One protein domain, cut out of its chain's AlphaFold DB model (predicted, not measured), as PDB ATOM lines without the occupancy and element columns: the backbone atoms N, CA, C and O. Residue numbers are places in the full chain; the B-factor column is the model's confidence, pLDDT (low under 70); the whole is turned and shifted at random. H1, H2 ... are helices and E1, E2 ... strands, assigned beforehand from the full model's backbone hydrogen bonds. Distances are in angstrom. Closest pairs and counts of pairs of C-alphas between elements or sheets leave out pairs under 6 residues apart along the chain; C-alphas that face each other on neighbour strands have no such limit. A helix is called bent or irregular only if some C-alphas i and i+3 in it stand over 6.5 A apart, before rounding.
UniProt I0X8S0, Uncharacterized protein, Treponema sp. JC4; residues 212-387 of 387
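This is residues 212 to 387 of the 387 residues of an uncharacterized protein of Treponema sp. JC4 (UniProt I0X8S0). One long helix, H2, runs along most of the domain's length, and a small sheet of three strands, E2, E1 and E3, lies along it at residues 241 to 264. Toward the end where H2 begins, the short helices H1, H3, H5 and H6 and a long loop, residues 328 to 353, make a loosely formed head with few contacts between its helices. The printed part has 176 residues, with six named helices and three named strands in the order H1 H2 E1 H3 E2 H4 H5 H6 E3; the sheet's order is E2 E1 E3, antiparallel throughout, and the class is mixed, helices and strands. The whole is only just compact, close to loose, with a radius of gyration of the C-alphas of 18.4 A and spans of 59 by 40 by 28 A.

H1, residues 212 to 227, begins with C-alpha 212 at (-14.184, -36.521, 127.911) and is 24.5 A long; it is irregular, with C-alphas 223 and 226 7.7 A apart. H2, residues 232 to 267, runs 52.2 A from C-alpha 232 at (19.660, -47.542, 120.368). E1 is residues 277 to 284, 23.0 A; H3 is 295 to 303; E2 is 312 to 315; H4 is 324 to 327. H5, residues 354 to 362, is only just irregular, with C-alphas 359 and 362 6.6 A apart. H6 is residues 368 to 371, and E3, residues 379 to 386, 23.2 A, ends with C-alpha 386 at (-18.996, -69.764, 125.877).

H2 is on the sheet at a height of 7.1 A, over E1, and runs along the strands, at 20 degrees to E1 on the local plane. Its closest C-alphas to E3 are Leu 252 and Val 381, 6.0 A. E1, the inner strand, is antiparallel to E3, with N 279 and O 384 2.9 A apart, and to E2, with N 278 and O 314 2.8 A apart. H2 only just touches H6, with residues 237 to 241 alone and 3 pairs of C-alphas within 8 A; the closest are Ile 238 and Val 371, 6.4 A. H5 is close to H2 but not clearly touching, the closest C-alphas being Asn 242 and Met 356, 7.1 A, at a steep tilt of 59 degrees, opposite ways. H4 and H5 are close but not clearly touching, His 326 and Tyr 354 being closest, with C-alphas 6.8 A apart. H1 and H3 are near each other, and H2 and H3 are apart. In H2, H3 and H5 every O i to N i+4 pair is within hydrogen-bond range, in H1 8 of 12; H4 and H6 are too short for such a pair.

The C-alphas farthest apart, Asn 226 and Thr 269, are 59.9 A from each other. The printed part has no cut and ends at the chain's last residue, 387. The link from H4 to H5 is long, 26 residues. Mean pLDDT of the printed part is 74.3; it is under 70 in residues 212 to 227, 285 to 310, 324 to 340 and 358 to 365.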
ATOM      1  N   ASP A 212     -14.803 -37.773 128.362       44.12
ATOM      2  CA  ASP A 212     -14.184 -36.521 127.911       44.12
ATOM      3  C   ASP A 212     -12.921 -36.129 128.700       44.12
ATOM      4  O   ASP A 212     -11.947 -35.682 128.106       44.12
ATOM      5  N   MET A 213     -12.885 -36.322 130.022       45.88
ATOM      6  CA  MET A 213     -11.698 -36.031 130.839       45.88
ATOM      7  C   MET A 213     -10.622 -37.113 130.716       45.88
ATOM      8  O   MET A 213      -9.441 -36.804 130.868       45.88
ATOM      9  N   ILE A 214     -11.016 -38.367 130.477       51.53
ATOM     10  CA  ILE A 214     -10.083 -39.489 130.298       51.53
ATOM     11  C   ILE A 214      -9.417 -39.397 128.926       51.53
ATOM     12  O   ILE A 214      -8.189 -39.453 128.863       51.53
ATOM     13  N   ALA A 215     -10.202 -39.186 127.862       51.97
ATOM     14  CA  ALA A 215      -9.690 -39.003 126.507       51.97
ATOM     15  C   ALA A 215      -8.663 -37.865 126.459       51.97
ATOM     16  O   ALA A 215      -7.553 -38.074 125.992       51.97
ATOM     17  N   ASP A 216      -8.963 -36.722 127.082       54.97
ATOM     18  CA  ASP A 216      -8.052 -35.577 127.178       54.97
ATOM     19  C   ASP A 216      -6.711 -35.896 127.871       54.97
ATOM     20  O   ASP A 216      -5.692 -35.267 127.577       54.97
ATOM     21  N   ILE A 217      -6.699 -36.794 128.865       56.69
ATOM     22  CA  ILE A 217      -5.482 -37.152 129.613       56.69
ATOM     23  C   ILE A 217      -4.663 -38.192 128.847       56.69
ATOM     24  O   ILE A 217      -3.437 -38.059 128.784       56.69
ATOM     25  N   LEU A 218      -5.322 -39.193 128.263       56.34
ATOM     26  CA  LEU A 218      -4.684 -40.204 127.421       56.34
ATOM     27  C   LEU A 218      -4.119 -39.560 126.148       56.34
ATOM     28  O   LEU A 218      -2.938 -39.722 125.857       56.34
ATOM     29  N   GLU A 219      -4.871 -38.660 125.513       57.78
ATOM     30  CA  GLU A 219      -4.413 -37.849 124.383       57.78
ATOM     31  C   GLU A 219      -3.194 -36.989 124.740       57.78
ATOM     32  O   GLU A 219      -2.188 -37.004 124.031       57.78
ATOM     33  N   LYS A 220      -3.199 -36.297 125.887       57.25
ATOM     34  CA  LYS A 220      -2.025 -35.524 126.342       57.25
ATOM     35  C   LYS A 220      -0.801 -36.400 126.622       57.25
ATOM     36  O   LYS A 220       0.319 -35.909 126.479       57.25
ATOM     37  N   ARG A 221      -0.983 -37.666 127.015       60.53
ATOM     38  CA  ARG A 221       0.117 -38.632 127.180       60.53
ATOM     39  C   ARG A 221       0.615 -39.141 125.832       60.53
ATOM     40  O   ARG A 221       1.826 -39.106 125.611       60.53
ATOM     41  N   ALA A 222      -0.279 -39.527 124.924       58.25
ATOM     42  CA  ALA A 222       0.060 -39.924 123.561       58.25
ATOM     43  C   ALA A 222       0.825 -38.814 122.819       58.25
ATOM     44  O   ALA A 222       1.811 -39.093 122.150       58.25
ATOM     45  N   LEU A 223       0.480 -37.537 123.031       50.91
ATOM     46  CA  LEU A 223       1.139 -36.377 122.412       50.91
ATOM     47  C   LEU A 223       2.561 -36.065 122.939       50.91
ATOM     48  O   LEU A 223       3.218 -35.160 122.419       50.91
ATOM     49  N   THR A 224       3.102 -36.809 123.916       56.19
ATOM     50  CA  THR A 224       4.496 -36.625 124.395       56.19
ATOM     51  C   THR A 224       5.579 -37.199 123.467       56.19
ATOM     52  O   THR A 224       6.748 -37.276 123.845       56.19
ATOM     53  N   ILE A 225       5.224 -37.516 122.222       51.47
ATOM     54  CA  ILE A 225       6.090 -38.018 121.141       51.47
ATOM     55  C   ILE A 225       7.406 -37.233 120.992       51.47
ATOM     56  O   ILE A 225       8.465 -37.830 120.821       51.47
ATOM     57  N   ASN A 226       7.377 -35.906 121.146       52.88
ATOM     58  CA  ASN A 226       8.570 -35.055 121.016       52.88
ATOM     59  C   ASN A 226       9.574 -35.168 122.185       52.88
ATOM     60  O   ASN A 226      10.616 -34.516 122.152       52.88
ATOM     61  N   ALA A 227       9.265 -35.943 123.229       66.56
ATOM     62  CA  ALA A 227      10.110 -36.122 124.410       66.56
ATOM     63  C   ALA A 227      10.733 -37.526 124.519       66.56
ATOM     64  O   ALA A 227      11.414 -37.806 125.505       66.56
ATOM     65  N   PHE A 228      10.491 -38.418 123.552       77.00
ATOM     66  CA  PHE A 228      11.071 -39.760 123.559       77.00
ATOM     67  C   PHE A 228      12.539 -39.731 123.107       77.00
ATOM     68  O   PHE A 228      12.869 -39.152 122.071       77.00
ATOM     69  N   ASP A 229      13.428 -40.353 123.884       84.38
ATOM     70  CA  ASP A 229      14.841 -40.489 123.525       84.38
ATOM     71  C   ASP A 229      15.032 -41.665 122.560       84.38
ATOM     72  O   ASP A 229      14.940 -42.827 122.956       84.38
ATOM     73  N   TRP A 230      15.336 -41.369 121.298       84.31
ATOM     74  CA  TRP A 230      15.597 -42.355 120.243       84.31
ATOM     75  C   TRP A 230      17.010 -42.955 120.324       84.31
ATOM     76  O   TRP A 230      17.733 -43.061 119.331       84.31
ATOM     77  N   SER A 231      17.428 -43.346 121.525       88.62
ATOM     78  CA  SER A 231      18.662 -44.094 121.731       88.62
ATOM     79  C   SER A 231      18.530 -45.525 121.194       88.62
ATOM     80  O   SER A 231      17.437 -46.086 121.098       88.62
ATOM     81  N   GLN A 232      19.658 -46.153 120.853       88.56
ATOM     82  CA  GLN A 232      19.660 -47.542 120.368       88.56
ATOM     83  C   GLN A 232      19.085 -48.526 121.396       88.56
ATOM     84  O   GLN A 232      18.457 -49.507 121.014       88.56
ATOM     85  N   GLU A 233      19.261 -48.245 122.689       91.75
ATOM     86  CA  GLU A 233      18.674 -49.025 123.781       91.75
ATOM     87  C   GLU A 233      17.140 -48.981 123.738       91.75
ATOM     88  O   GLU A 233      16.490 -50.024 123.762       91.75
ATOM     89  N   ASN A 234      16.561 -47.790 123.577       88.50
ATOM     90  CA  ASN A 234      15.112 -47.610 123.522       88.50
ATOM     91  C   ASN A 234      14.496 -48.172 122.233       88.50
ATOM     92  O   ASN A 234      13.414 -48.756 122.274       88.50
ATOM     93  N   ILE A 235      15.194 -48.054 121.100       86.88
ATOM     94  CA  ILE A 235      14.774 -48.698 119.848       86.88
ATOM     95  C   ILE A 235      14.773 -50.216 120.022       86.88
ATOM     96  O   ILE A 235      13.775 -50.859 119.708       86.88
ATOM     97  N   GLN A 236      15.849 -50.796 120.566       89.69
ATOM     98  CA  GLN A 236      15.901 -52.236 120.819       89.69
ATOM     99  C   GLN A 236      14.764 -52.675 121.742       89.69
ATOM    100  O   GLN A 236      14.115 -53.681 121.486       89.69
ATOM    101  N   LYS A 237      14.452 -51.870 122.754       90.50
ATOM    102  CA  LYS A 237      13.357 -52.144 123.674       90.50
ATOM    103  C   LYS A 237      11.981 -52.178 122.995       90.50
ATOM    104  O   LYS A 237      11.175 -53.047 123.317       90.50
ATOM    105  N   ILE A 238      11.717 -51.283 122.041       86.62
ATOM    106  CA  ILE A 238      10.500 -51.325 121.210       86.62
ATOM    107  C   ILE A 238      10.436 -52.637 120.409       86.62
ATOM    108  O   ILE A 238       9.386 -53.277 120.348       86.62
ATOM    109  N   MET A 239      11.565 -53.060 119.835       87.25
ATOM    110  CA  MET A 239      11.659 -54.308 119.066       87.25
ATOM    111  C   MET A 239      11.451 -55.541 119.951       87.25
ATOM    112  O   MET A 239      10.763 -56.476 119.545       87.25
ATOM    113  N   ASP A 240      12.000 -55.528 121.166       91.88
ATOM    114  CA  ASP A 240      11.827 -56.600 122.144       91.88
ATOM    115  C   ASP A 240      10.351 -56.742 122.525       91.88
ATOM    116  O   ASP A 240       9.812 -57.842 122.456       91.88
ATOM    117  N   VAL A 241       9.666 -55.632 122.836       88.31
ATOM    118  CA  VAL A 241       8.225 -55.644 123.149       88.31
ATOM    119  C   VAL A 241       7.408 -56.195 121.982       88.31
ATOM    120  O   VAL A 241       6.575 -57.074 122.191       88.31
ATOM    121  N   ASN A 242       7.693 -55.767 120.749       87.50
ATOM    122  CA  ASN A 242       7.044 -56.327 119.563       87.50
ATOM    123  C   ASN A 242       7.259 -57.849 119.457       87.50
ATOM    124  O   ASN A 242       6.318 -58.603 119.216       87.50
ATOM    125  N   SER A 243       8.485 -58.323 119.696       90.12
ATOM    126  CA  SER A 243       8.796 -59.755 119.700       90.12
ATOM    127  C   SER A 243       8.077 -60.517 120.817       90.12
ATOM    128  O   SER A 243       7.718 -61.678 120.617       90.12
ATOM    129  N   TRP A 244       7.879 -59.908 121.987       92.62
ATOM    130  CA  TRP A 244       7.141 -60.515 123.095       92.62
ATOM    131  C   TRP A 244       5.664 -60.689 122.753       92.62
ATOM    132  O   TRP A 244       5.107 -61.756 122.996       92.62
ATOM    133  N   VAL A 245       5.054 -59.682 122.126       86.38
ATOM    134  CA  VAL A 245       3.661 -59.747 121.667       86.38
ATOM    135  C   VAL A 245       3.483 -60.829 120.600       86.38
ATOM    136  O   VAL A 245       2.569 -61.645 120.711       86.38
ATOM    137  N   TRP A 246       4.391 -60.926 119.622       87.25
ATOM    138  CA  TRP A 246       4.379 -62.021 118.643       87.25
ATOM    139  C   TRP A 246       4.455 -63.395 119.315       87.25
ATOM    140  O   TRP A 246       3.639 -64.270 119.038       87.25
ATOM    141  N   LYS A 247       5.363 -63.560 120.283       91.00
ATOM    142  CA  LYS A 247       5.476 -64.800 121.059       91.00
ATOM    143  C   LYS A 247       4.174 -65.144 121.800       91.00
ATOM    144  O   LYS A 247       3.797 -66.313 121.841       91.00
ATOM    145  N   LYS A 248       3.484 -64.153 122.376       89.19
ATOM    146  CA  LYS A 248       2.178 -64.349 123.031       89.19
ATOM    147  C   LYS A 248       1.055 -64.662 122.049       89.19
ATOM    148  O   LYS A 248       0.167 -65.439 122.382       89.19
ATOM    149  N   THR A 249       1.136 -64.144 120.833       87.50
ATOM    150  CA  THR A 249       0.192 -64.458 119.753       87.50
ATOM    151  C   THR A 249       0.335 -65.914 119.311       87.50
ATOM    152  O   THR A 249      -0.660 -66.628 119.203       87.50
ATOM    153  N   ASP A 250       1.567 -66.399 119.146       89.25
ATOM    154  CA  ASP A 250       1.836 -67.809 118.833       89.25
ATOM    155  C   ASP A 250       1.375 -68.752 119.960       89.25
ATOM    156  O   ASP A 250       0.827 -69.833 119.707       89.25
ATOM    157  N   GLU A 251       1.576 -68.341 121.216       90.12
ATOM    158  CA  GLU A 251       1.083 -69.045 122.404       90.12
ATOM    159  C   GLU A 251      -0.452 -69.128 122.397       90.12
ATOM    160  O   GLU A 251      -1.009 -70.220 122.518       90.12
ATOM    161  N   LEU A 252      -1.134 -68.006 122.146       89.50
ATOM    162  CA  LEU A 252      -2.590 -67.929 122.037       89.50
ATOM    163  C   LEU A 252      -3.142 -68.824 120.917       89.50
ATOM    164  O   LEU A 252      -4.039 -69.633 121.162       89.50
ATOM    165  N   LYS A 253      -2.570 -68.750 119.708       89.88
ATOM    166  CA  LYS A 253      -2.956 -69.608 118.572       89.88
ATOM    167  C   LYS A 253      -2.812 -71.089 118.910       89.88
ATOM    168  O   LYS A 253      -3.678 -71.898 118.576       89.88
ATOM    169  N   SER A 254      -1.740 -71.449 119.613       90.50
ATOM    170  CA  SER A 254      -1.510 -72.825 120.058       90.50
ATOM    171  C   SER A 254      -2.591 -73.299 121.038       90.50
ATOM    172  O   SER A 254      -3.051 -74.440 120.934       90.50
ATOM    173  N   TYR A 255      -3.026 -72.439 121.964       90.38
ATOM    174  CA  TYR A 255      -4.086 -72.758 122.922       90.38
ATOM    175  C   TYR A 255      -5.459 -72.879 122.251       90.38
ATOM    176  O   TYR A 255      -6.160 -73.863 122.492       90.38
ATOM    177  N   LEU A 256      -5.809 -71.951 121.355       91.06
ATOM    178  CA  LEU A 256      -7.051 -71.990 120.572       91.06
ATOM    179  C   LEU A 256      -7.154 -73.261 119.724       91.06
ATOM    180  O   LEU A 256      -8.161 -73.967 119.773       91.06
ATOM    181  N   ALA A 257      -6.091 -73.603 118.988       91.00
ATOM    182  CA  ALA A 257      -6.054 -74.809 118.164       91.00
ATOM    183  C   ALA A 257      -6.231 -76.082 119.004       91.00
ATOM    184  O   ALA A 257      -6.893 -77.037 118.582       91.00
ATOM    185  N   PHE A 258      -5.643 -76.101 120.203       90.50
ATOM    186  CA  PHE A 258      -5.823 -77.205 121.130       90.50
ATOM    187  C   PHE A 258      -7.280 -77.309 121.603       90.50
ATOM    188  O   PHE A 258      -7.885 -78.378 121.482       90.50
ATOM    189  N   LEU A 259      -7.835 -76.219 122.140       91.31
ATOM    190  CA  LEU A 259      -9.176 -76.199 122.723       91.31
ATOM    191  C   LEU A 259     -10.250 -76.519 121.685       91.31
ATOM    192  O   LEU A 259     -11.082 -77.383 121.946       91.31
ATOM    193  N   SER A 260     -10.163 -75.932 120.488       92.75
ATOM    194  CA  SER A 260     -11.037 -76.251 119.350       92.75
ATOM    195  C   SER A 260     -11.072 -77.762 119.098       92.75
ATOM    196  O   SER A 260     -12.134 -78.385 119.082       92.75
ATOM    197  N   LYS A 261      -9.907 -78.417 119.033       91.69
ATOM    198  CA  LYS A 261      -9.826 -79.872 118.838       91.69
ATOM    199  C   LYS A 261     -10.395 -80.675 120.016       91.69
ATOM    200  O   LYS A 261     -10.996 -81.732 119.798       91.69
ATOM    201  N   ALA A 262     -10.170 -80.226 121.250       90.62
ATOM    202  CA  ALA A 262     -10.670 -80.893 122.451       90.62
ATOM    203  C   ALA A 262     -12.202 -80.806 122.548       90.62
ATOM    204  O   ALA A 262     -12.858 -81.829 122.747       90.62
ATOM    205  N   LEU A 263     -12.770 -79.624 122.305       92.88
ATOM    206  CA  LEU A 263     -14.212 -79.388 122.301       92.88
ATOM    207  C   LEU A 263     -14.897 -80.099 121.134       92.88
ATOM    208  O   LEU A 263     -15.885 -80.787 121.349       92.88
ATOM    209  N   GLN A 264     -14.305 -80.106 119.934       92.50
ATOM    210  CA  GLN A 264     -14.785 -80.947 118.827       92.50
ATOM    211  C   GLN A 264     -14.852 -82.434 119.186       92.50
ATOM    212  O   GLN A 264     -15.718 -83.163 118.698       92.50
ATOM    213  N   LYS A 265     -13.899 -82.930 119.984       91.56
ATOM    214  CA  LYS A 265     -13.906 -84.321 120.444       91.56
ATOM    215  C   LYS A 265     -15.005 -84.540 121.485       91.56
ATOM    216  O   LYS A 265     -15.684 -85.559 121.387       91.56
ATOM    217  N   ALA A 266     -15.183 -83.610 122.426       91.44
ATOM    218  CA  ALA A 266     -16.236 -83.661 123.440       91.44
ATOM    219  C   ALA A 266     -17.640 -83.621 122.810       91.44
ATOM    220  O   ALA A 266     -18.451 -84.502 123.093       91.44
ATOM    221  N   ALA A 267     -17.870 -82.715 121.856       92.31
ATOM    222  CA  ALA A 267     -19.117 -82.548 121.103       92.31
ATOM    223  C   ALA A 267     -19.600 -83.835 120.415       92.31
ATOM    224  O   ALA A 267     -20.790 -84.099 120.299       92.31
ATOM    225  N   ARG A 268     -18.672 -84.693 119.962       91.44
ATOM    226  CA  ARG A 268     -19.015 -85.979 119.320       91.44
ATOM    227  C   ARG A 268     -19.591 -87.006 120.286       91.44
ATOM    228  O   ARG A 268     -20.193 -87.982 119.841       91.44
ATOM    229  N   THR A 269     -19.311 -86.856 121.575       90.44
ATOM    230  CA  THR A 269     -19.748 -87.785 122.624       90.44
ATOM    231  C   THR A 269     -20.834 -87.201 123.506       90.44
ATOM    232  O   THR A 269     -21.537 -87.963 124.163       90.44
ATOM    233  N   ASP A 270     -20.970 -85.880 123.508       91.25
ATOM    234  CA  ASP A 270     -21.856 -85.158 124.394       91.25
ATOM    235  C   ASP A 270     -22.457 -83.928 123.687       91.25
ATOM    236  O   ASP A 270     -21.729 -82.963 123.427       91.25
ATOM    237  N   PRO A 271     -23.773 -83.954 123.395       89.94
ATOM    238  CA  PRO A 271     -24.476 -82.859 122.734       89.94
ATOM    239  C   PRO A 271     -24.404 -81.520 123.473       89.94
ATOM    240  O   PRO A 271     -24.589 -80.479 122.851       89.94
ATOM    241  N   PHE A 272     -24.127 -81.521 124.784       88.50
ATOM    242  CA  PHE A 272     -23.950 -80.285 125.548       88.50
ATOM    243  C   PHE A 272     -22.834 -79.404 124.964       88.50
ATOM    244  O   PHE A 272     -22.939 -78.185 124.982       88.50
ATOM    245  N   PHE A 273     -21.799 -80.019 124.390       90.75
ATOM    246  CA  PHE A 273     -20.662 -79.321 123.794       90.75
ATOM    247  C   PHE A 273     -20.803 -79.130 122.274       90.75
ATOM    248  O   PHE A 273     -19.797 -78.927 121.605       90.75
ATOM    249  N   GLU A 274     -21.999 -79.245 121.684       90.50
ATOM    250  CA  GLU A 274     -22.183 -79.030 120.236       90.50
ATOM    251  C   GLU A 274     -22.004 -77.564 119.826       90.50
ATOM    252  O   GLU A 274     -21.464 -77.295 118.751       90.50
ATOM    253  N   ASN A 275     -22.401 -76.635 120.697       90.94
ATOM    254  CA  ASN A 275     -22.294 -75.201 120.474       90.94
ATOM    255  C   ASN A 275     -21.259 -74.639 121.440       90.94
ATOM    256  O   ASN A 275     -21.440 -74.700 122.651       90.94
ATOM    257  N   TRP A 276     -20.153 -74.151 120.900       93.38
ATOM    258  CA  TRP A 276     -19.118 -73.491 121.680       93.38
ATOM    259  C   TRP A 276     -18.465 -72.408 120.846       93.38
ATOM    260  O   TRP A 276     -18.384 -72.501 119.615       93.38
ATOM    261  N   ASP A 277     -17.957 -71.407 121.544       92.25
ATOM    262  CA  ASP A 277     -17.251 -70.284 120.959       92.25
ATOM    263  C   ASP A 277     -16.075 -69.912 121.847       92.25
ATOM    264  O   ASP A 277     -16.225 -69.850 123.064       92.25
ATOM    265  N   ILE A 278     -14.898 -69.735 121.255       90.94
ATOM    266  CA  ILE A 278     -13.676 -69.388 121.969       90.94
ATOM    267  C   ILE A 278     -13.185 -68.047 121.465       90.94
ATOM    268  O   ILE A 278     -12.782 -67.936 120.308       90.94
ATOM    269  N   ASP A 279     -13.116 -67.084 122.373       88.81
ATOM    270  CA  ASP A 279     -12.465 -65.803 122.160       88.81
ATOM    271  C   ASP A 279     -11.146 -65.762 122.923       88.81
ATOM    272  O   ASP A 279     -11.069 -66.082 124.111       88.81
ATOM    273  N   GLY A 280     -10.083 -65.360 122.238       86.50
ATOM    274  CA  GLY A 280      -8.759 -65.227 122.817       86.50
ATOM    275  C   GLY A 280      -8.140 -63.873 122.540       86.50
ATOM    276  O   GLY A 280      -8.209 -63.374 121.422       86.50
ATOM    277  N   HIS A 281      -7.487 -63.294 123.541       82.69
ATOM    278  CA  HIS A 281      -6.773 -62.030 123.397       82.69
ATOM    279  C   HIS A 281      -5.487 -62.006 124.226       82.69
ATOM    280  O   HIS A 281      -5.226 -62.878 125.060       82.69
ATOM    281  N   ILE A 282      -4.662 -60.993 123.966       81.25
ATOM    282  CA  ILE A 282      -3.482 -60.680 124.767       81.25
ATOM    283  C   ILE A 282      -3.820 -59.476 125.632       81.25
ATOM    284  O   ILE A 282      -4.246 -58.447 125.119       81.25
ATOM    285  N   GLU A 283      -3.597 -59.597 126.930       77.25
ATOM    286  CA  GLU A 283      -3.783 -58.520 127.895       77.25
ATOM    287  C   GLU A 283      -2.420 -58.009 128.379       77.25
ATOM    288  O   GLU A 283      -1.460 -58.781 128.496       77.25
ATOM    289  N   TYR A 284      -2.322 -56.715 128.687       74.50
ATOM    290  CA  TYR A 284      -1.157 -56.142 129.360       74.50
ATOM    291  C   TYR A 284      -1.517 -55.716 130.787       74.50
ATOM    292  O   TYR A 284      -2.207 -54.721 130.997       74.50
ATOM    293  N   GLN A 285      -0.968 -56.430 131.770       68.50
ATOM    294  CA  GLN A 285      -1.099 -56.106 133.187       68.50
ATOM    295  C   GLN A 285       0.242 -55.608 133.720       68.50
ATOM    296  O   GLN A 285       1.111 -56.389 134.107       68.50
ATOM    297  N   GLY A 286       0.432 -54.287 133.739       62.75
ATOM    298  CA  GLY A 286       1.670 -53.686 134.234       62.75
ATOM    299  C   GLY A 286       1.932 -54.065 135.697       62.75
ATOM    300  O   GLY A 286       1.284 -53.547 136.602       62.75
ATOM    301  N   SER A 287       2.910 -54.936 135.969       49.19
ATOM    302  CA  SER A 287       3.127 -55.476 137.322       49.19
ATOM    303  C   SER A 287       3.972 -54.577 138.243       49.19
ATOM    304  O   SER A 287       4.593 -55.050 139.194       49.19
ATOM    305  N   GLY A 288       4.027 -53.270 137.974       51.09
ATOM    306  CA  GLY A 288       4.764 -52.298 138.781       51.09
ATOM    307  C   GLY A 288       3.964 -51.022 139.011       51.09
ATOM    308  O   GLY A 288       3.260 -50.561 138.117       51.09
ATOM    309  N   ALA A 289       4.110 -50.418 140.194       43.09
ATOM    310  CA  ALA A 289       3.710 -49.032 140.401       43.09
ATOM    311  C   ALA A 289       4.500 -48.166 139.407       43.09
ATOM    312  O   ALA A 289       5.693 -47.930 139.575       43.09
ATOM    313  N   THR A 290       3.868 -47.748 138.317       46.66
ATOM    314  CA  THR A 290       4.470 -46.798 137.391       46.66
ATOM    315  C   THR A 290       4.544 -45.441 138.090       46.66
ATOM    316  O   THR A 290       3.523 -44.820 138.368       46.66
ATOM    317  N   ASP A 291       5.755 -44.944 138.355       46.44
ATOM    318  CA  ASP A 291       6.023 -43.647 139.014       46.44
ATOM    319  C   ASP A 291       5.477 -42.399 138.270       46.44
ATOM    320  O   ASP A 291       5.820 -41.266 138.601       46.44
ATOM    321  N   ILE A 292       4.666 -42.579 137.223       48.00
ATOM    322  CA  ILE A 292       4.194 -41.526 136.309       48.00
ATOM    323  C   ILE A 292       2.666 -41.427 136.237       48.00
ATOM    324  O   ILE A 292       2.143 -40.520 135.590       48.00
ATOM    325  N   ALA A 293       1.947 -42.355 136.864       52.66
ATOM    326  CA  ALA A 293       0.495 -42.405 136.870       52.66
ATOM    327  C   ALA A 293       0.036 -42.576 138.320       52.66
ATOM    328  O   ALA A 293       0.591 -43.387 139.060       52.66
ATOM    329  N   SER A 294      -0.960 -41.796 138.754       56.03
ATOM    330  CA  SER A 294      -1.618 -42.082 140.030       56.03
ATOM    331  C   SER A 294      -2.163 -43.513 139.999       56.03
ATOM    332  O   SER A 294      -2.442 -44.057 138.931       56.03
ATOM    333  N   PHE A 295      -2.362 -44.117 141.167       55.03
ATOM    334  CA  PHE A 295      -3.016 -45.425 141.273       55.03
ATOM    335  C   PHE A 295      -4.340 -45.484 140.483       55.03
ATOM    336  O   PHE A 295      -4.641 -46.474 139.825       55.03
ATOM    337  N   GLU A 296      -5.104 -44.388 140.484       55.91
ATOM    338  CA  GLU A 296      -6.346 -44.256 139.714       55.91
ATOM    339  C   GLU A 296      -6.114 -44.321 138.200       55.91
ATOM    340  O   GLU A 296      -6.895 -44.952 137.497       55.91
ATOM    341  N   MET A 297      -5.034 -43.718 137.697       58.91
ATOM    342  CA  MET A 297      -4.678 -43.745 136.278       58.91
ATOM    343  C   MET A 297      -4.145 -45.117 135.848       58.91
ATOM    344  O   MET A 297      -4.515 -45.603 134.788       58.91
ATOM    345  N   GLN A 298      -3.345 -45.784 136.687       57.38
ATOM    346  CA  GLN A 298      -2.920 -47.170 136.441       57.38
ATOM    347  C   GLN A 298      -4.119 -48.113 136.335       57.38
ATOM    348  O   GLN A 298      -4.172 -48.951 135.441       57.38
ATOM    349  N   ARG A 299      -5.107 -47.933 137.218       56.75
ATOM    350  CA  ARG A 299      -6.358 -48.689 137.183       56.75
ATOM    351  C   ARG A 299      -7.126 -48.450 135.879       56.75
ATOM    352  O   ARG A 299      -7.525 -49.417 135.252       56.75
ATOM    353  N   LEU A 300      -7.274 -47.195 135.446       60.03
ATOM    354  CA  LEU A 300      -7.950 -46.857 134.184       60.03
ATOM    355  C   LEU A 300      -7.230 -47.424 132.954       60.03
ATOM    356  O   LEU A 300      -7.880 -47.921 132.041       60.03
ATOM    357  N   MET A 301      -5.897 -47.363 132.937       60.88
ATOM    358  CA  MET A 301      -5.088 -47.939 131.861       60.88
ATOM    359  C   MET A 301      -5.214 -49.465 131.823       60.88
ATOM    360  O   MET A 301      -5.267 -50.034 130.744       60.88
ATOM    361  N   SER A 302      -5.313 -50.129 132.978       57.28
ATOM    362  CA  SER A 302      -5.589 -51.570 133.048       57.28
ATOM    363  C   SER A 302      -7.011 -51.904 132.581       57.28
ATOM    364  O   SER A 302      -7.188 -52.840 131.821       57.28
ATOM    365  N   GLU A 303      -8.019 -51.116 132.978       55.31
ATOM    366  CA  GLU A 303      -9.435 -51.303 132.597       55.31
ATOM    367  C   GLU A 303      -9.683 -51.160 131.085       55.31
ATOM    368  O   GLU A 303     -10.679 -51.653 130.567       55.31
ATOM    369  N   ARG A 304      -8.794 -50.460 130.379       56.75
ATOM    370  CA  ARG A 304      -8.832 -50.256 128.926       56.75
ATOM    371  C   ARG A 304      -7.736 -51.047 128.199       56.75
ATOM    372  O   ARG A 304      -7.651 -50.968 126.982       56.75
ATOM    373  N   ALA A 305      -6.915 -51.808 128.937       56.59
ATOM    374  CA  ALA A 305      -5.954 -52.774 128.396       56.59
ATOM    375  C   ALA A 305      -6.576 -54.168 128.213       56.59
ATOM    376  O   ALA A 305      -5.854 -55.144 128.017       56.59
ATOM    377  N   ASP A 306      -7.905 -54.242 128.295       52.50
ATOM    378  CA  ASP A 306      -8.711 -55.387 127.901       52.50
ATOM    379  C   ASP A 306      -9.130 -55.190 126.435       52.50
ATOM    380  O   ASP A 306      -9.972 -54.353 126.094       52.50
ATOM    381  N   PHE A 307      -8.445 -55.902 125.544       56.84
ATOM    382  CA  PHE A 307      -8.446 -55.647 124.103       56.84
ATOM    383  C   PHE A 307      -9.464 -56.527 123.363       56.84
ATOM    384  O   PHE A 307      -9.157 -57.136 122.337       56.84
ATOM    385  N   ASN A 308     -10.706 -56.553 123.858       49.09
ATOM    386  CA  ASN A 308     -11.821 -57.335 123.300       49.09
ATOM    387  C   ASN A 308     -12.193 -56.981 121.841       49.09
ATOM    388  O   ASN A 308     -12.971 -57.689 121.213       49.09
ATOM    389  N   HIS A 309     -11.655 -55.894 121.280       48.91
ATOM    390  CA  HIS A 309     -11.898 -55.486 119.892       48.91
ATOM    391  C   HIS A 309     -11.049 -56.243 118.855       48.91
ATOM    392  O   HIS A 309     -11.338 -56.151 117.663       48.91
ATOM    393  N   TYR A 310     -10.036 -57.000 119.295       59.94
ATOM    394  CA  TYR A 310      -9.107 -57.721 118.419       59.94
ATOM    395  C   TYR A 310      -8.838 -59.132 118.947       59.94
ATOM    396  O   TYR A 310      -7.697 -59.508 119.226       59.94
ATOM    397  N   THR A 311      -9.916 -59.898 119.122       72.12
ATOM    398  CA  THR A 311      -9.865 -61.294 119.555       72.12
ATOM    399  C   THR A 311      -9.539 -62.219 118.383       72.12
ATOM    400  O   THR A 311     -10.035 -62.052 117.269       72.12
ATOM    401  N   LEU A 312      -8.703 -63.224 118.640       84.38
ATOM    402  CA  LEU A 312      -8.646 -64.418 117.806       84.38
ATOM    403  C   LEU A 312      -9.796 -65.325 118.225       84.38
ATOM    404  O   LEU A 312      -9.924 -65.642 119.409       84.38
ATOM    405  N   ARG A 313     -10.605 -65.752 117.256       87.69
ATOM    406  CA  ARG A 313     -11.825 -66.516 117.519       87.69
ATOM    407  C   ARG A 313     -11.825 -67.855 116.799       87.69
ATOM    408  O   ARG A 313     -11.333 -67.970 115.675       87.69
ATOM    409  N   CYS A 314     -12.405 -68.865 117.434       89.56
ATOM    410  CA  CYS A 314     -12.838 -70.088 116.769       89.56
ATOM    411  C   CYS A 314     -14.107 -70.621 117.435       89.56
ATOM    412  O   CYS A 314     -14.290 -70.486 118.638       89.56
ATOM    413  N   SER A 315     -14.980 -71.248 116.655       92.06
ATOM    414  CA  SER A 315     -16.272 -71.746 117.133       92.06
ATOM    415  C   SER A 315     -16.601 -73.116 116.549       92.06
ATOM    416  O   SER A 315     -15.902 -73.616 115.659       92.06
ATOM    417  N   SER A 316     -17.687 -73.729 117.016       91.81
ATOM    418  CA  SER A 316     -18.199 -74.989 116.463       91.81
ATOM    419  C   SER A 316     -18.445 -74.919 114.945       91.81
ATOM    420  O   SER A 316     -18.109 -75.867 114.230       91.81
ATOM    421  N   ASP A 317     -18.939 -73.782 114.444       89.06
ATOM    422  CA  ASP A 317     -19.215 -73.540 113.019       89.06
ATOM    423  C   ASP A 317     -17.978 -73.114 112.214       89.06
ATOM    424  O   ASP A 317     -17.910 -73.322 110.996       89.06
ATOM    425  N   ARG A 318     -16.988 -72.507 112.878       86.94
ATOM    426  CA  ARG A 318     -15.719 -72.060 112.285       86.94
ATOM    427  C   ARG A 318     -14.557 -72.502 113.171       86.94
ATOM    428  O   ARG A 318     -14.027 -71.709 113.944       86.94
ATOM    429  N   PRO A 319     -14.154 -73.778 113.080       82.19
ATOM    430  CA  PRO A 319     -13.172 -74.334 114.005       82.19
ATOM    431  C   PRO A 319     -11.724 -73.948 113.695       82.19
ATOM    432  O   PRO A 319     -10.837 -74.208 114.514       82.19
ATOM    433  N   GLU A 320     -11.479 -73.388 112.510       86.38
ATOM    434  CA  GLU A 320     -10.210 -72.763 112.143       86.38
ATOM    435  C   GLU A 320     -10.109 -71.391 112.820       86.38
ATOM    436  O   GLU A 320     -11.113 -70.697 112.964       86.38
ATOM    437  N   ILE A 321      -8.906 -71.017 113.255       85.50
ATOM    438  CA  ILE A 321      -8.669 -69.733 113.923       85.50
ATOM    439  C   ILE A 321      -8.838 -68.614 112.895       85.50
ATOM    440  O   ILE A 321      -8.147 -68.617 111.875       85.50
ATOM    441  N   ASP A 322      -9.722 -67.658 113.174       80.25
ATOM    442  CA  ASP A 322      -9.825 -66.435 112.382       80.25
ATOM    443  C   ASP A 322      -8.695 -65.474 112.771       80.25
ATOM    444  O   ASP A 322      -8.745 -64.807 113.802       80.25
ATOM    445  N   ASP A 323      -7.652 -65.453 111.943       72.50
ATOM    446  CA  ASP A 323      -6.465 -64.600 112.074       72.50
ATOM    447  C   ASP A 323      -6.429 -63.505 110.994       72.50
ATOM    448  O   ASP A 323      -5.413 -62.849 110.774       72.50
ATOM    449  N   SER A 324      -7.549 -63.285 110.295       66.69
ATOM    450  CA  SER A 324      -7.618 -62.391 109.130       66.69
ATOM    451  C   SER A 324      -7.214 -60.942 109.442       66.69
ATOM    452  O   SER A 324      -6.675 -60.240 108.583       66.69
ATOM    453  N   MET A 325      -7.400 -60.508 110.692       61.50
ATOM    454  CA  MET A 325      -6.938 -59.215 111.208       61.50
ATOM    455  C   MET A 325      -5.408 -59.096 111.241       61.50
ATOM    456  O   MET A 325      -4.889 -57.988 111.120       61.50
ATOM    457  N   HIS A 326      -4.687 -60.209 111.390       59.91
ATOM    458  CA  HIS A 326      -3.225 -60.267 111.468       59.91
ATOM    459  C   HIS A 326      -2.570 -60.769 110.177       59.91
ATOM    460  O   HIS A 326      -1.351 -60.766 110.108       59.91
ATOM    461  N   ASP A 327      -3.337 -61.166 109.158       56.31
ATOM    462  CA  ASP A 327      -2.804 -61.754 107.919       56.31
ATOM    463  C   ASP A 327      -2.689 -60.771 106.739       56.31
ATOM    464  O   ASP A 327      -2.046 -61.082 105.732       56.31
ATOM    465  N   SER A 328      -3.288 -59.578 106.815       55.78
ATOM    466  CA  SER A 328      -3.179 -58.604 105.724       55.78
ATOM    467  C   SER A 328      -1.970 -57.683 105.914       55.78
ATOM    468  O   SER A 328      -1.805 -57.043 106.951       55.78
ATOM    469  N   GLU A 329      -1.127 -57.559 104.881       52.09
ATOM    470  CA  GLU A 329      -0.054 -56.549 104.836       52.09
ATOM    471  C   GLU A 329      -0.603 -55.115 105.003       52.09
ATOM    472  O   GLU A 329       0.135 -54.229 105.428       52.09
ATOM    473  N   GLU A 330      -1.892 -54.893 104.711       51.56
ATOM    474  CA  GLU A 330      -2.601 -53.624 104.928       51.56
ATOM    475  C   GLU A 330      -2.872 -53.337 106.420       51.56
ATOM    476  O   GLU A 330      -2.827 -52.175 106.817       51.56
ATOM    477  N   ASN A 331      -3.054 -54.368 107.260       52.97
ATOM    478  CA  ASN A 331      -3.160 -54.237 108.722       52.97
ATOM    479  C   ASN A 331      -1.804 -54.400 109.441       52.97
ATOM    480  O   ASN A 331      -1.644 -53.953 110.573       52.97
ATOM    481  N   LEU A 332      -0.813 -55.041 108.812       54.34
ATOM    482  CA  LEU A 332       0.477 -55.388 109.429       54.34
ATOM    483  C   LEU A 332       1.620 -54.393 109.190       54.34
ATOM    484  O   LEU A 332       2.742 -54.636 109.642       54.34
ATOM    485  N   ASN A 333       1.399 -53.273 108.504       53.97
ATOM    486  CA  ASN A 333       2.499 -52.364 108.176       53.97
ATOM    487  C   ASN A 333       2.475 -51.064 108.971       53.97
ATOM    488  O   ASN A 333       2.486 -49.963 108.429       53.97
ATOM    489  N   TRP A 334       2.575 -51.210 110.289       59.41
ATOM    490  CA  TRP A 334       3.054 -50.146 111.157       59.41
ATOM    491  C   TRP A 334       4.583 -50.118 111.206       59.41
ATOM    492  O   TRP A 334       5.206 -50.184 112.265       59.41
ATOM    493  N   ASN A 335       5.231 -49.963 110.054       55.50
ATOM    494  CA  ASN A 335       6.550 -49.336 110.051       55.50
ATOM    495  C   ASN A 335       6.342 -47.853 110.357       55.50
ATOM    496  O   ASN A 335       6.423 -47.036 109.445       55.50
ATOM    497  N   PHE A 336       5.978 -47.566 111.614       57.84
ATOM    498  CA  PHE A 336       5.567 -46.292 112.203       57.84
ATOM    499  C   PHE A 336       5.906 -45.128 111.267       57.84
ATOM    500  O   PHE A 336       7.034 -44.631 111.274       57.84
ATOM    501  N   GLU A 337       4.968 -44.736 110.398       54.50
ATOM    502  CA  GLU A 337       5.239 -43.770 109.317       54.50
ATOM    503  C   GLU A 337       5.798 -42.442 109.862       54.50
ATOM    504  O   GLU A 337       6.500 -41.712 109.166       54.50
ATOM    505  N   VAL A 338       5.541 -42.185 111.146       55.03
ATOM    506  CA  VAL A 338       6.000 -41.038 111.930       55.03
ATOM    507  C   VAL A 338       7.467 -41.154 112.395       55.03
ATOM    508  O   VAL A 338       8.112 -40.129 112.576       55.03
ATOM    509  N   TYR A 339       8.028 -42.362 112.568       62.97
ATOM    510  CA  TYR A 339       9.348 -42.581 113.204       62.97
ATOM    511  C   TYR A 339      10.325 -43.426 112.399       62.97
ATOM    512  O   TYR A 339      11.437 -43.681 112.863       62.97
ATOM    513  N   LYS A 340       9.942 -43.854 111.194       69.00
ATOM    514  CA  LYS A 340      10.778 -44.653 110.290       69.00
ATOM    515  C   LYS A 340      12.197 -44.091 110.126       69.00
ATOM    516  O   LYS A 340      13.146 -44.859 110.006       69.00
ATOM    517  N   GLU A 341      12.351 -42.766 110.182       75.62
ATOM    518  CA  GLU A 341      13.644 -42.070 110.103       75.62
ATOM    519  C   GLU A 341      14.624 -42.386 111.246       75.62
ATOM    520  O   GLU A 341      15.831 -42.223 111.074       75.62
ATOM    521  N   HIS A 342      14.132 -42.874 112.388       79.12
ATOM    522  CA  HIS A 342      14.954 -43.258 113.536       79.12
ATOM    523  C   HIS A 342      15.427 -44.719 113.482       79.12
ATOM    524  O   HIS A 342      16.364 -45.085 114.193       79.12
ATOM    525  N   PHE A 343      14.817 -45.552 112.634       79.19
ATOM    526  CA  PHE A 343      15.165 -46.964 112.488       79.19
ATOM    527  C   PHE A 343      16.212 -47.168 111.390       79.19
ATOM    528  O   PHE A 343      16.179 -46.533 110.335       79.19
ATOM    529  N   THR A 344      17.126 -48.112 111.611       84.12
ATOM    530  CA  THR A 344      18.055 -48.585 110.574       84.12
ATOM    531  C   THR A 344      17.318 -49.336 109.461       84.12
ATOM    532  O   THR A 344      16.225 -49.855 109.679       84.12
ATOM    533  N   GLU A 345      17.930 -49.468 108.278       83.12
ATOM    534  CA  GLU A 345      17.329 -50.187 107.138       83.12
ATOM    535  C   GLU A 345      16.905 -51.627 107.469       83.12
ATOM    536  O   GLU A 345      15.902 -52.095 106.942       83.12
ATOM    537  N   GLU A 346      17.636 -52.337 108.335       82.50
ATOM    538  CA  GLU A 346      17.245 -53.689 108.763       82.50
ATOM    539  C   GLU A 346      16.060 -53.667 109.732       82.50
ATOM    540  O   GLU A 346      15.159 -54.493 109.622       82.50
ATOM    541  N   GLN A 347      16.014 -52.700 110.650       82.25
ATOM    542  CA  GLN A 347      14.892 -52.570 111.582       82.25
ATOM    543  C   GLN A 347      13.602 -52.152 110.868       82.25
ATOM    544  O   GLN A 347      12.533 -52.621 111.233       82.25
ATOM    545  N   GLN A 348      13.700 -51.352 109.802       77.69
ATOM    546  CA  GLN A 348      12.561 -50.979 108.952       77.69
ATOM    547  C   GLN A 348      11.940 -52.160 108.183       77.69
ATOM    548  O   GLN A 348      10.914 -51.993 107.531       77.69
ATOM    549  N   LYS A 349      12.565 -53.345 108.192       78.12
ATOM    550  CA  LYS A 349      11.997 -54.563 107.589       78.12
ATOM    551  C   LYS A 349      11.150 -55.365 108.575       78.12
ATOM    552  O   LYS A 349      10.522 -56.337 108.164       78.12
ATOM    553  N   VAL A 350      11.169 -55.014 109.860       77.75
ATOM    554  CA  VAL A 350      10.412 -55.729 110.886       77.75
ATOM    555  C   VAL A 350       8.954 -55.305 110.837       77.75
ATOM    556  O   VAL A 350       8.639 -54.121 110.828       77.75
ATOM    557  N   LEU A 351       8.063 -56.295 110.824       77.06
ATOM    558  CA  LEU A 351       6.630 -56.068 110.929       77.06
ATOM    559  C   LEU A 351       6.250 -55.914 112.401       77.06
ATOM    560  O   LEU A 351       6.557 -56.767 113.247       77.06
ATOM    561  N   PHE A 352       5.588 -54.806 112.705       77.00
ATOM    562  CA  PHE A 352       5.021 -54.587 114.023       77.00
ATOM    563  C   PHE A 352       3.672 -55.281 114.128       77.00
ATOM    564  O   PHE A 352       2.832 -55.167 113.238       77.00
ATOM    565  N   HIS A 353       3.484 -56.017 115.219       78.69
ATOM    566  CA  HIS A 353       2.224 -56.666 115.525       78.69
ATOM    567  C   HIS A 353       1.124 -55.608 115.636       78.69
ATOM    568  O   HIS A 353       1.329 -54.577 116.278       78.69
ATOM    569  N   TYR A 354      -0.054 -55.874 115.070       72.94
ATOM    570  CA  TYR A 354      -1.156 -54.907 115.048       72.94
ATOM    571  C   TYR A 354      -1.579 -54.439 116.455       72.94
ATOM    572  O   TYR A 354      -1.893 -53.274 116.659       72.94
ATOM    573  N   PHE A 355      -1.456 -55.302 117.466       72.81
ATOM    574  CA  PHE A 355      -1.611 -54.929 118.881       72.81
ATOM    575  C   PHE A 355      -0.810 -53.675 119.284       72.81
ATOM    576  O   PHE A 355      -1.304 -52.835 120.028       72.81
ATOM    577  N   MET A 356       0.414 -53.505 118.771       75.69
ATOM    578  CA  MET A 356       1.223 -52.311 119.039       75.69
ATOM    579  C   MET A 356       0.563 -51.049 118.463       75.69
ATOM    580  O   MET A 356       0.614 -49.991 119.083       75.69
ATOM    581  N   HIS A 357      -0.098 -51.152 117.307       70.81
ATOM    582  CA  HIS A 357      -0.842 -50.042 116.714       70.81
ATOM    583  C   HIS A 357      -1.989 -49.598 117.623       70.81
ATOM    584  O   HIS A 357      -2.090 -48.423 117.963       70.81
ATOM    585  N   VAL A 358      -2.795 -50.547 118.095       66.25
ATOM    586  CA  VAL A 358      -3.954 -50.264 118.950       66.25
ATOM    587  C   VAL A 358      -3.527 -49.539 120.228       66.25
ATOM    588  O   VAL A 358      -4.027 -48.463 120.553       66.25
ATOM    589  N   VAL A 359      -2.504 -50.077 120.892       66.25
ATOM    590  CA  VAL A 359      -1.984 -49.594 122.180       66.25
ATOM    591  C   VAL A 359      -1.420 -48.169 122.104       66.25
ATOM    592  O   VAL A 359      -1.595 -47.387 123.045       66.25
ATOM    593  N   PHE A 360      -0.730 -47.828 121.011       66.25
ATOM    594  CA  PHE A 360       0.003 -46.561 120.880       66.25
ATOM    595  C   PHE A 360      -0.657 -45.541 119.941       66.25
ATOM    596  O   PHE A 360      -0.282 -44.368 119.997       66.25
ATOM    597  N   ILE A 361      -1.604 -45.952 119.088       61.34
ATOM    598  CA  ILE A 361      -2.231 -45.107 118.056       61.34
ATOM    599  C   ILE A 361      -3.749 -45.142 118.048       61.34
ATOM    600  O   ILE A 361      -4.306 -44.086 117.804       61.34
ATOM    601  N   ASP A 362      -4.437 -46.263 118.252       59.97
ATOM    602  CA  ASP A 362      -5.909 -46.234 118.131       59.97
ATOM    603  C   ASP A 362      -6.568 -45.803 119.441       59.97
ATOM    604  O   ASP A 362      -7.419 -44.914 119.444       59.97
ATOM    605  N   ASP A 363      -6.082 -46.327 120.569       60.00
ATOM    606  CA  ASP A 363      -6.647 -46.038 121.891       60.00
ATOM    607  C   ASP A 363      -5.918 -44.911 122.639       60.00
ATOM    608  O   ASP A 363      -6.388 -44.433 123.672       60.00
ATOM    609  N   TRP A 364      -4.757 -44.472 122.125       61.66
ATOM    610  CA  TRP A 364      -3.947 -43.349 122.642       61.66
ATOM    611  C   TRP A 364      -3.591 -43.539 124.126       61.66
ATOM    612  O   TRP A 364      -3.339 -42.581 124.858       61.66
ATOM    613  N   MET A 365      -3.591 -44.789 124.593       64.75
ATOM    614  CA  MET A 365      -3.592 -45.091 126.016       64.75
ATOM    615  C   MET A 365      -2.187 -45.115 126.614       64.75
ATOM    616  O   MET A 365      -1.976 -44.664 127.744       64.75
ATOM    617  N   TYR A 366      -1.218 -45.614 125.848       71.19
ATOM    618  CA  TYR A 366       0.180 -45.685 126.249       71.19
ATOM    619  C   TYR A 366       1.051 -44.786 125.371       71.19
ATOM    620  O   TYR A 366       0.791 -44.578 124.190       71.19
ATOM    621  N   SER A 367       2.125 -44.261 125.955       74.19
ATOM    622  CA  SER A 367       3.169 -43.529 125.235       74.19
ATOM    623  C   SER A 367       4.360 -44.438 124.914       74.19
ATOM    624  O   SER A 367       4.570 -45.464 125.564       74.19
ATOM    625  N   LEU A 368       5.233 -44.025 123.990       76.25
ATOM    626  CA  LEU A 368       6.510 -44.720 123.759       76.25
ATOM    627  C   LEU A 368       7.397 -44.771 125.020       76.25
ATOM    628  O   LEU A 368       8.133 -45.732 125.227       76.25
ATOM    629  N   ASN A 369       7.284 -43.785 125.917       77.44
ATOM    630  CA  ASN A 369       7.966 -43.797 127.217       77.44
ATOM    631  C   ASN A 369       7.401 -44.845 128.194       77.44
ATOM    632  O   ASN A 369       8.034 -45.131 129.211       77.44
ATOM    633  N   ASP A 370       6.226 -45.408 127.921       77.12
ATOM    634  CA  ASP A 370       5.677 -46.518 128.697       77.12
ATOM    635  C   ASP A 370       6.234 -47.862 128.191       77.12
ATOM    636  O   ASP A 370       6.549 -48.729 129.010       77.12
ATOM    637  N   VAL A 371       6.498 -47.995 126.878       80.12
ATOM    638  CA  VAL A 371       7.123 -49.188 126.251       80.12
ATOM    639  C   VAL A 371       8.406 -49.594 126.964       80.12
ATOM    640  O   VAL A 371       8.635 -50.773 127.237       80.12
ATOM    641  N   ILE A 372       9.249 -48.619 127.312       82.56
ATOM    642  CA  ILE A 372      10.561 -48.898 127.910       82.56
ATOM    643  C   ILE A 372      10.469 -49.595 129.273       82.56
ATOM    644  O   ILE A 372      11.438 -50.198 129.729       82.56
ATOM    645  N   ARG A 373       9.301 -49.535 129.919       77.94
ATOM    646  CA  ARG A 373       9.041 -50.123 131.238       77.94
ATOM    647  C   ARG A 373       8.262 -51.428 131.164       77.94
ATOM    648  O   ARG A 373       8.205 -52.135 132.167       77.94
ATOM    649  N   MET A 374       7.682 -51.745 130.008       82.56
ATOM    650  CA  MET A 374       6.972 -53.000 129.795       82.56
ATOM    651  C   MET A 374       7.930 -54.173 129.972       82.56
ATOM    652  O   MET A 374       9.112 -54.087 129.614       82.56
ATOM    653  N   ARG A 375       7.439 -55.278 130.516       85.69
ATOM    654  CA  ARG A 375       8.205 -56.516 130.656       85.69
ATOM    655  C   ARG A 375       7.453 -57.660 130.006       85.69
ATOM    656  O   ARG A 375       6.233 -57.622 129.914       85.69
ATOM    657  N   GLU A 376       8.186 -58.670 129.554       87.81
ATOM    658  CA  GLU A 376       7.595 -59.818 128.866       87.81
ATOM    659  C   GLU A 376       6.533 -60.508 129.740       87.81
ATOM    660  O   GLU A 376       5.482 -60.905 129.243       87.81
ATOM    661  N   GLU A 377       6.767 -60.605 131.053       84.25
ATOM    662  CA  GLU A 377       5.841 -61.242 131.989       84.25
ATOM    663  C   GLU A 377       4.525 -60.483 132.214       84.25
ATOM    664  O   GLU A 377       3.582 -61.085 132.734       84.25
ATOM    665  N   ASP A 378       4.458 -59.202 131.842       78.50
ATOM    666  CA  ASP A 378       3.256 -58.369 131.975       78.50
ATOM    667  C   ASP A 378       2.217 -58.700 130.888       78.50
ATOM    668  O   ASP A 378       1.040 -58.394 131.055       78.50
ATOM    669  N   PHE A 379       2.633 -59.348 129.791       81.31
ATOM    670  CA  PHE A 379       1.740 -59.783 128.718       81.31
ATOM    671  C   PHE A 379       1.157 -61.162 129.031       81.31
ATOM    672  O   PHE A 379       1.891 -62.143 129.222       81.31
ATOM    673  N   LYS A 380      -0.172 -61.253 129.078       82.12
ATOM    674  CA  LYS A 380      -0.924 -62.471 129.394       82.12
ATOM    675  C   LYS A 380      -1.761 -62.902 128.202       82.12
ATOM    676  O   LYS A 380      -2.242 -62.068 127.451       82.12
ATOM    677  N   VAL A 381      -1.900 -64.212 128.029       85.88
ATOM    678  CA  VAL A 381      -2.862 -64.793 127.089       85.88
ATOM    679  C   VAL A 381      -4.118 -65.097 127.880       85.88
ATOM    680  O   VAL A 381      -4.044 -65.863 128.839       85.88
ATOM    681  N   CYS A 382      -5.237 -64.531 127.457       84.31
ATOM    682  CA  CYS A 382      -6.536 -64.678 128.092       84.31
ATOM    683  C   CYS A 382      -7.490 -65.360 127.107       84.31
ATOM    684  O   CYS A 382      -7.446 -65.094 125.905       84.31
ATOM    685  N   LEU A 383      -8.313 -66.281 127.609       87.00
ATOM    686  CA  LEU A 383      -9.286 -67.023 126.804       87.00
ATOM    687  C   LEU A 383     -10.631 -67.060 127.521       87.00
ATOM    688  O   LEU A 383     -10.686 -67.337 128.723       87.00
ATOM    689  N   SER A 384     -11.688 -66.853 126.749       87.50
ATOM    690  CA  SER A 384     -13.084 -67.029 127.124       87.50
ATOM    691  C   SER A 384     -13.701 -68.115 126.254       87.50
ATOM    692  O   SER A 384     -13.436 -68.158 125.057       87.50
ATOM    693  N   ILE A 385     -14.490 -69.004 126.850       89.81
ATOM    694  CA  ILE A 385     -15.199 -70.071 126.146       89.81
ATOM    695  C   ILE A 385     -16.656 -70.051 126.579       89.81
ATOM    696  O   ILE A 385     -16.935 -70.266 127.758       89.81
ATOM    697  N   ASP A 386     -17.560 -69.861 125.631       88.94
ATOM    698  CA  ASP A 386     -18.996 -69.764 125.877       88.94
ATOM    699  C   ASP A 386     -19.718 -71.052 125.451       88.94
ATOM    700  O   ASP A 386     -19.342 -71.665 124.444       88.94
ATOM    701  N   PHE A 387     -20.738 -71.450 126.225       86.31
ATOM    702  CA  PHE A 387     -21.573 -72.648 126.028       86.31
ATOM    703  C   PHE A 387     -23.071 -72.343 126.090       86.31
ATOM    704  O   PHE A 387     -23.480 -71.550 126.978       86.31
TER     705      PHE A 387